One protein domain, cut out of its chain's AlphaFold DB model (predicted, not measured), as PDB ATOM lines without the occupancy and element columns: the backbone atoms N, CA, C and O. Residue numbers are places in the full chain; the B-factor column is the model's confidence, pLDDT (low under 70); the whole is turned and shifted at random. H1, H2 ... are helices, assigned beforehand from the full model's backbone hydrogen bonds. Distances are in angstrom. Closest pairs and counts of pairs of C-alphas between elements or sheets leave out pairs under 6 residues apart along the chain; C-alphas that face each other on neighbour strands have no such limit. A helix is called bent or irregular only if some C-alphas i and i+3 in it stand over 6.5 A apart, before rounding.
ATOM      1  N   SER A  10     208.049 155.595 141.975       82.38
ATOM      2  CA  SER A  10     208.075 155.268 143.402       82.38
ATOM      3  C   SER A  10     207.704 153.815 143.688       82.38
ATOM      4  O   SER A  10     208.249 153.230 144.623       82.38
ATOM      5  N   PHE A  11     206.822 153.215 142.878       86.75
ATOM      6  CA  PHE A  11     206.484 151.801 143.000       86.75
ATOM      7  C   PHE A  11     207.696 150.939 142.648       86.75
ATOM      8  O   PHE A  11     208.142 150.158 143.485       86.75
ATOM      9  N   ILE A  12     208.276 151.141 141.460       88.31
ATOM     10  CA  ILE A  12     209.444 150.374 141.006       88.31
ATOM     11  C   ILE A  12     210.620 150.545 141.970       88.31
ATOM     12  O   ILE A  12     211.203 149.548 142.382       88.31
ATOM     13  N   LYS A  13     210.905 151.771 142.428       88.31
ATOM     14  CA  LYS A  13     211.947 152.031 143.431       88.31
ATOM     15  C   LYS A  13     211.733 151.219 144.708       88.31
ATOM     16  O   LYS A  13     212.653 150.549 145.165       88.31
ATOM     17  N   LYS A  14     210.521 151.257 145.273       89.12
ATOM     18  CA  LYS A  14     210.200 150.554 146.523       89.12
ATOM     19  C   LYS A  14     210.325 149.039 146.373       89.12
ATOM     20  O   LYS A  14     210.799 148.383 147.295       89.12
ATOM     21  N   GLN A  15     209.909 148.488 145.233       90.62
ATOM     22  CA  GLN A  15     210.036 147.050 145.007       90.62
ATOM     23  C   GLN A  15     211.485 146.632 144.739       90.62
ATOM     24  O   GLN A  15     211.915 145.613 145.262       90.62
ATOM     25  N   LEU A  16     212.269 147.425 144.004       90.69
ATOM     26  CA  LEU A  16     213.698 147.160 143.815       90.69
ATOM     27  C   LEU A  16     214.467 147.213 145.140       90.69
ATOM     28  O   LEU A  16     215.249 146.312 145.421       90.69
ATOM     29  N   ASP A  17     214.176 148.199 145.994       89.81
ATOM     30  CA  ASP A  17     214.759 148.296 147.340       89.81
ATOM     31  C   ASP A  17     214.411 147.082 148.218       89.81
ATOM     32  O   ASP A  17     215.197 146.705 149.084       89.81
ATOM     33  N   LYS A  18     213.252 146.453 147.984       91.19
ATOM     34  CA  LYS A  18     212.802 145.260 148.711       91.19
ATOM     35  C   LYS A  18     213.415 143.966 148.171       91.19
ATOM     36  O   LYS A  18     213.830 143.124 148.958       91.19
ATOM     37  N   PHE A  19     213.412 143.781 146.853       90.25
ATOM     38  CA  PHE A  19     213.761 142.508 146.212       90.25
ATOM     39  C   PHE A  19     215.228 142.409 145.782       90.25
ATOM     40  O   PHE A  19     215.712 141.304 145.569       90.25
ATOM     41  N   GLN A  20     215.942 143.527 145.630       88.25
ATOM     42  CA  GLN A  20     217.364 143.519 145.286       88.25
ATOM     43  C   GLN A  20     218.076 144.757 145.847       88.25
ATOM     44  O   GLN A  20     218.408 145.647 145.073       88.25
ATOM     45  N   PRO A  21     218.367 144.841 147.158       87.50
ATOM     46  CA  PRO A  21     218.970 146.028 147.780       87.50
ATOM     47  C   PRO A  21     220.241 146.554 147.082       87.50
ATOM     48  O   PRO A  21     220.421 147.767 146.984       87.50
ATOM     49  N   GLY A  22     221.063 145.658 146.517       84.62
ATOM     50  CA  GLY A  22     222.297 145.981 145.780       84.62
ATOM     51  C   GLY A  22     222.095 146.633 144.405       84.62
ATOM     52  O   GLY A  22     223.054 147.041 143.748       84.62
ATOM     53  N   TRP A  23     220.850 146.807 143.946       89.44
ATOM     54  CA  TRP A  23     220.575 147.433 142.651       89.44
ATOM     55  C   TRP A  23     221.091 148.881 142.556       89.44
ATOM     56  O   TRP A  23     221.425 149.344 141.463       89.44
ATOM     57  N   LYS A  24     221.184 149.597 143.687       88.25
ATOM     58  CA  LYS A  24     221.738 150.962 143.749       88.25
ATOM     59  C   LYS A  24     223.261 150.997 143.647       88.25
ATOM     60  O   LYS A  24     223.799 152.015 143.222       88.25
ATOM     61  N   ASP A  25     223.939 149.889 143.935       87.62
ATOM     62  CA  ASP A  25     225.403 149.771 143.893       87.62
ATOM     63  C   ASP A  25     225.937 149.477 142.481       87.62
ATOM     64  O   ASP A  25     227.130 149.239 142.264       87.62
ATOM     65  N   GLY A  26     225.054 149.511 141.481       83.81
ATOM     66  CA  GLY A  26     225.416 149.277 140.090       83.81
ATOM     67  C   GLY A  26     225.298 147.812 139.685       83.81
ATOM     68  O   GLY A  26     225.841 147.425 138.653       83.81
ATOM     69  N   GLU A  27     224.593 146.986 140.450       86.06
ATOM     70  CA  GLU A  27     224.225 145.635 140.018       86.06
ATOM     71  C   GLU A  27     223.143 145.688 138.941       86.06
ATOM     72  O   GLU A  27     222.323 146.602 138.940       86.06
ATOM     73  N   ASP A  28     223.135 144.749 137.998       87.44
ATOM     74  CA  ASP A  28     222.040 144.664 137.028       87.44
ATOM     75  C   ASP A  28     220.777 144.085 137.676       87.44
ATOM     76  O   ASP A  28     220.865 143.293 138.616       87.44
ATOM     77  N   ILE A  29     219.599 144.483 137.190       88.88
ATOM     78  CA  ILE A  29     218.333 143.980 137.736       88.88
ATOM     79  C   ILE A  29     218.149 142.532 137.289       88.88
ATOM     80  O   ILE A  29     217.966 142.263 136.094       88.88
ATOM     81  N   THR A  30     218.166 141.604 138.245       89.25
ATOM     82  CA  THR A  30     218.079 140.172 137.941       89.25
ATOM     83  C   THR A  30     216.701 139.784 137.403       89.25
ATOM     84  O   THR A  30     215.696 140.469 137.618       89.25
ATOM     85  N   GLN A  31     216.638 138.658 136.689       89.44
ATOM     86  CA  GLN A  31     215.367 138.132 136.190       89.44
ATOM     87  C   GLN A  31     214.433 137.707 137.331       89.44
ATOM     88  O   GLN A  31     213.225 137.910 137.240       89.44
ATOM     89  N   GLU A  32     214.993 137.180 138.418       89.12
ATOM     90  CA  GLU A  32     214.254 136.813 139.626       89.12
ATOM     91  C   GLU A  32     213.578 138.037 140.252       89.12
ATOM     92  O   GLU A  32     212.372 138.033 140.482       89.12
ATOM     93  N   THR A  33     214.314 139.142 140.395       89.00
ATOM     94  CA  THR A  33     213.770 140.418 140.874       89.00
ATOM     95  C   THR A  33     212.660 140.946 139.966       89.00
ATOM     96  O   THR A  33     211.625 141.392 140.456       89.00
ATOM     97  N   LYS A  34     212.823 140.874 138.636       89.88
ATOM     98  CA  LYS A  34     211.768 141.280 137.688       89.88
ATOM     99  C   LYS A  34     210.506 140.434 137.852       89.88
ATOM    100  O   LYS A  34     209.406 140.983 137.844       89.88
ATOM    101  N   ASN A  35     210.654 139.121 138.019       89.69
ATOM    102  CA  ASN A  35     209.531 138.213 138.247       89.69
ATOM    103  C   ASN A  35     208.835 138.503 139.580       89.69
ATOM    104  O   ASN A  35     207.622 138.682 139.581       89.69
ATOM    105  N   ALA A  36     209.586 138.697 140.666       89.12
ATOM    106  CA  ALA A  36     209.030 139.045 141.973       89.12
ATOM    107  C   ALA A  36     208.238 140.367 141.948       89.12
ATOM    108  O   ALA A  36     207.175 140.476 142.558       89.12
ATOM    109  N   ILE A  37     208.707 141.371 141.195       88.38
ATOM    110  CA  ILE A  37     207.979 142.637 141.005       88.38
ATOM    111  C   ILE A  37     206.666 142.410 140.244       88.38
ATOM    112  O   ILE A  37     205.642 142.976 140.629       88.38
ATOM    113  N   LYS A  38     206.683 141.587 139.186       87.50
ATOM    114  CA  LYS A  38     205.481 141.233 138.410       87.50
ATOM    115  C   LYS A  38     204.476 140.458 139.253       87.50
ATOM    116  O   LYS A  38     203.302 140.803 139.245       87.50
ATOM    117  N   GLU A  39     204.927 139.466 140.014       88.19
ATOM    118  CA  GLU A  39     204.077 138.674 140.909       88.19
ATOM    119  C   GLU A  39     203.488 139.530 142.027       88.19
ATOM    120  O   GLU A  39     202.290 139.464 142.294       88.19
ATOM    121  N   TYR A  40     204.293 140.405 142.637       86.19
ATOM    122  CA  TYR A  40     203.804 141.343 143.643       86.19
ATOM    123  C   TYR A  40     202.766 142.302 143.059       86.19
ATOM    124  O   TYR A  40     201.747 142.578 143.695       86.19
ATOM    125  N   ALA A  41     202.999 142.803 141.845       82.44
ATOM    126  CA  ALA A  41     202.026 143.628 141.152       82.44
ATOM    127  C   ALA A  41     200.748 142.846 140.833       82.44
ATOM    128  O   ALA A  41     199.673 143.328 141.153       82.44
ATOM    129  N   ALA A  42     200.836 141.625 140.308       81.50
ATOM    130  CA  ALA A  42     199.668 140.786 140.047       81.50
ATOM    131  C   ALA A  42     198.875 140.477 141.333       81.50
ATOM    132  O   ALA A  42     197.649 140.524 141.332       81.50
ATOM    133  N   SER A  43     199.571 140.238 142.449       80.56
ATOM    134  CA  SER A  43     198.977 139.934 143.757       80.56
ATOM    135  C   SER A  43     198.325 141.145 144.438       80.56
ATOM    136  O   SER A  43     197.324 140.992 145.135       80.56
ATOM    137  N   LYS A  44     198.887 142.351 144.286       72.44
ATOM    138  CA  LYS A  44     198.412 143.563 144.982       72.44
ATOM    139  C   LYS A  44     197.626 144.530 144.105       72.44
ATOM    140  O   LYS A  44     196.895 145.356 144.641       72.44
ATOM    141  N   MET A  45     197.783 144.454 142.789       62.25
ATOM    142  CA  MET A  45     197.151 145.343 141.816       62.25
ATOM    143  C   MET A  45     196.138 144.616 140.925       62.25
ATOM    144  O   MET A  45     195.896 145.073 139.810       62.25
ATOM    145  N   SER A  46     195.453 143.572 141.409       51.00
ATOM    146  CA  SER A  46     194.294 143.006 140.686       51.00
ATOM    147  C   SER A  46     193.152 144.024 140.460       51.00
ATOM    148  O   SER A  46     192.124 143.680 139.888       51.00
ATOM    149  N   ILE A  47     193.322 145.268 140.926       48.72
ATOM    150  CA  ILE A  47     192.364 146.377 140.905       48.72
ATOM    151  C   ILE A  47     192.863 147.546 140.017       48.72
ATOM    152  O   ILE A  47     192.109 148.476 139.758       48.72
ATOM    153  N   MET A  48     194.117 147.544 139.531       53.00
ATOM    154  CA  MET A  48     194.653 148.644 138.706       53.00
ATOM    155  C   MET A  48     194.996 148.175 137.285       53.00
ATOM    156  O   MET A  48     195.847 147.302 137.108       53.00
ATOM    157  N   ASP A  49     194.397 148.834 136.284       56.72
ATOM    158  CA  ASP A  49     194.582 148.623 134.830       56.72
ATOM    159  C   ASP A  49     196.045 148.695 134.338       56.72
ATOM    160  O   ASP A  49     196.350 148.320 133.206       56.72
ATOM    161  N   ASP A  50     196.962 149.173 135.183       60.88
ATOM    162  CA  ASP A  50     198.380 149.372 134.875       60.88
ATOM    163  C   ASP A  50     199.250 148.111 135.093       60.88
ATOM    164  O   ASP A  50     200.458 148.147 134.850       60.88
ATOM    165  N   THR A  51     198.683 146.982 135.536       65.50
ATOM    166  CA  THR A  51     199.437 145.718 135.707       65.50
ATOM    167  C   THR A  51     199.990 145.176 134.394       65.50
ATOM    168  O   THR A  51     201.127 144.704 134.364       65.50
ATOM    169  N   GLU A  52     199.252 145.334 133.292       71.62
ATOM    170  CA  GLU A  52     199.702 144.987 131.931       71.62
ATOM    171  C   GLU A  52     200.957 145.778 131.513       71.62
ATOM    172  O   GLU A  52     201.723 145.356 130.648       71.62
ATOM    173  N   CYS A  53     201.202 146.920 132.155       75.69
ATOM    174  CA  CYS A  53     202.323 147.801 131.868       75.69
ATOM    175  C   CYS A  53     203.608 147.407 132.611       75.69
ATOM    176  O   CYS A  53     204.668 147.994 132.362       75.69
ATOM    177  N   ILE A  54     203.547 146.433 133.527       84.88
ATOM    178  CA  ILE A  54     204.694 145.946 134.302       84.88
ATOM    179  C   ILE A  54     205.334 144.786 133.544       84.88
ATOM    180  O   ILE A  54     205.007 143.615 133.713       84.88
ATOM    181  N   THR A  55     206.276 145.142 132.679       85.56
ATOM    182  CA  THR A  55     207.057 144.227 131.850       85.56
ATOM    183  C   THR A  55     208.522 144.302 132.253       85.56
ATOM    184  O   THR A  55     208.965 145.263 132.885       85.56
ATOM    185  N   ASP A  56     209.316 143.323 131.831       86.81
ATOM    186  CA  ASP A  56     210.764 143.334 132.060       86.81
ATOM    187  C   ASP A  56     211.411 144.621 131.521       86.81
ATOM    188  O   ASP A  56     212.298 145.190 132.161       86.81
ATOM    189  N   TYR A  57     210.922 145.108 130.373       85.75
ATOM    190  CA  TYR A  57     211.368 146.361 129.774       85.75
ATOM    191  C   TYR A  57     210.997 147.572 130.630       85.75
ATOM    192  O   TYR A  57     211.863 148.404 130.886       85.75
ATOM    193  N   SER A  58     209.748 147.688 131.093       87.06
ATOM    194  CA  SER A  58     209.333 148.857 131.879       87.06
ATOM    195  C   SER A  58     210.011 148.892 133.248       87.06
ATOM    196  O   SER A  58     210.432 149.961 133.682       87.06
ATOM    197  N   ILE A  59     210.226 147.736 133.885       88.00
ATOM    198  CA  ILE A  59     211.003 147.631 135.127       88.00
ATOM    199  C   ILE A  59     212.440 148.112 134.896       88.00
ATOM    200  O   ILE A  59     212.929 148.970 135.631       88.00
ATOM    201  N   TRP A  60     213.110 147.603 133.857       89.62
ATOM    202  CA  TRP A  60     214.485 147.988 133.531       89.62
ATOM    203  C   TRP A  60     214.606 149.468 133.143       89.62
ATOM    204  O   TRP A  60     215.492 150.173 133.627       89.62
ATOM    205  N   HIS A  61     213.691 149.965 132.310       89.19
ATOM    206  CA  HIS A  61     213.672 151.352 131.863       89.19
ATOM    207  C   HIS A  61     213.477 152.315 133.039       89.19
ATOM    208  O   HIS A  61     214.226 153.280 133.182       89.19
ATOM    209  N   MET A  62     212.527 152.017 133.928       88.88
ATOM    210  CA  MET A  62     212.269 152.827 135.118       88.88
ATOM    211  C   MET A  62     213.429 152.763 136.111       88.88
ATOM    212  O   MET A  62     213.801 153.794 136.667       88.88
ATOM    213  N   ALA A  63     214.054 151.595 136.291       89.25
ATOM    214  CA  ALA A  63     215.257 151.463 137.112       89.25
ATOM    215  C   ALA A  63     216.387 152.367 136.596       89.25
ATOM    216  O   ALA A  63     216.983 153.107 137.376       89.25
ATOM    217  N   ASN A  64     216.645 152.371 135.285       89.00
ATOM    218  CA  ASN A  64     217.654 153.245 134.682       89.00
ATOM    219  C   ASN A  64     217.297 154.725 134.803       89.00
ATOM    220  O   ASN A  64     218.158 155.524 135.156       89.00
ATOM    221  N   LYS A  65     216.028 155.084 134.593       90.06
ATOM    222  CA  LYS A  65     215.552 156.458 134.772       90.06
ATOM    223  C   LYS A  65     215.778 156.956 136.203       90.06
ATOM    224  O   LYS A  65     216.238 158.078 136.403       90.06
ATOM    225  N   ILE A  66     215.513 156.112 137.206       89.75
ATOM    226  CA  ILE A  66     215.792 156.435 138.611       89.75
ATOM    227  C   ILE A  66     217.299 156.589 138.836       89.75
ATOM    228  O   ILE A  66     217.703 157.526 139.519       89.75
ATOM    229  N   ARG A  67     218.135 155.724 138.245       89.75
ATOM    230  CA  ARG A  67     219.597 155.838 138.369       89.75
ATOM    231  C   ARG A  67     220.135 157.135 137.796       89.75
ATOM    232  O   ARG A  67     220.945 157.777 138.448       89.75
ATOM    233  N   GLU A  68     219.677 157.528 136.613       89.94
ATOM    234  CA  GLU A  68     220.078 158.793 135.993       89.94
ATOM    235  C   GLU A  68     219.662 159.982 136.859       89.94
ATOM    236  O   GLU A  68     220.476 160.859 137.138       89.94
ATOM    237  N   ARG A  69     218.422 159.976 137.362       91.19
ATOM    238  CA  ARG A  69     217.903 161.032 138.239       91.19
ATOM    239  C   ARG A  69     218.654 161.123 139.572       91.19
ATOM    240  O   ARG A  69     218.858 162.218 140.083       91.19
ATOM    241  N   GLU A  70     219.021 159.985 140.157       90.31
ATOM    242  CA  GLU A  70     219.688 159.901 141.465       90.31
ATOM    243  C   GLU A  70     221.221 159.855 141.361       90.31
ATOM    244  O   GLU A  70     221.890 159.734 142.381       90.31
ATOM    245  N   ASN A  71     221.786 159.993 140.154       89.25
ATOM    246  CA  ASN A  71     223.223 159.872 139.881       89.25
ATOM    247  C   ASN A  71     223.838 158.558 140.412       89.25
ATOM    248  O   ASN A  71     224.965 158.533 140.904       89.25
TER     249      ASN A  71
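This is residues 10 to 71 of the 146 residues of an uncharacterized protein of Methanosarcinales archaeon (UniProt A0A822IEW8). H5 and H3 make an L with their first residues at its corner, and H1 packs on both. Short H2 and H4 lie toward opposite ends; residues 44 to 49 stick out. The 62 printed residues have five named helices, H1 to H5 in order: all helix, compact, radius of gyration of the C-alphas 11.2 A, spans 33 by 20 by 17 A.

H5, residues 56 to 70, spans 21.0 A to C-alpha 70 (219.688, 159.901, 141.465). H3, residues 31 to 44, spans 19.9 A. H1, residues 10 to 19, spans 14.2 A from C-alpha 10 (208.075, 155.268, 143.402). H2, residues 21 to 25, and H4, residues 49 to 53, are only just irregular: C-alphas 21 and 24 are 6.9 A apart, as are 49 and 52.

H5 touches H1 about perpendicular, at 78 degrees; the closest C-alphas, of Ile 59 and Ile 12, are 6.7 A apart. H3 touches H1 with residues 33 to 37 alone, at a steep tilt of 59 degrees, opposite ways; the closest C-alphas, of Thr 33 and Phe 19, are 5.7 A apart. With residues 38 to 42 alone H3 only just touches H4, with 3 pairs of C-alphas within 8 A, the closest Ala 41 and Thr 51, 6.4 A. H2 is close to but not clearly touching H1, C-alphas 23 and 16 being closest at 7.0 A. In H1, H3 and H5 every O i to N i+4 pair is within hydrogen-bond range; H2 and H4 each have 0 of 1, and 1 of 2 O i to N i+3 pairs.

The farthest C-alphas, of Ile 47 and Asn 71, are 33.7 A apart. The printed part has no cut, its links are tight, and pLDDT is under 70 at residues 45 to 51.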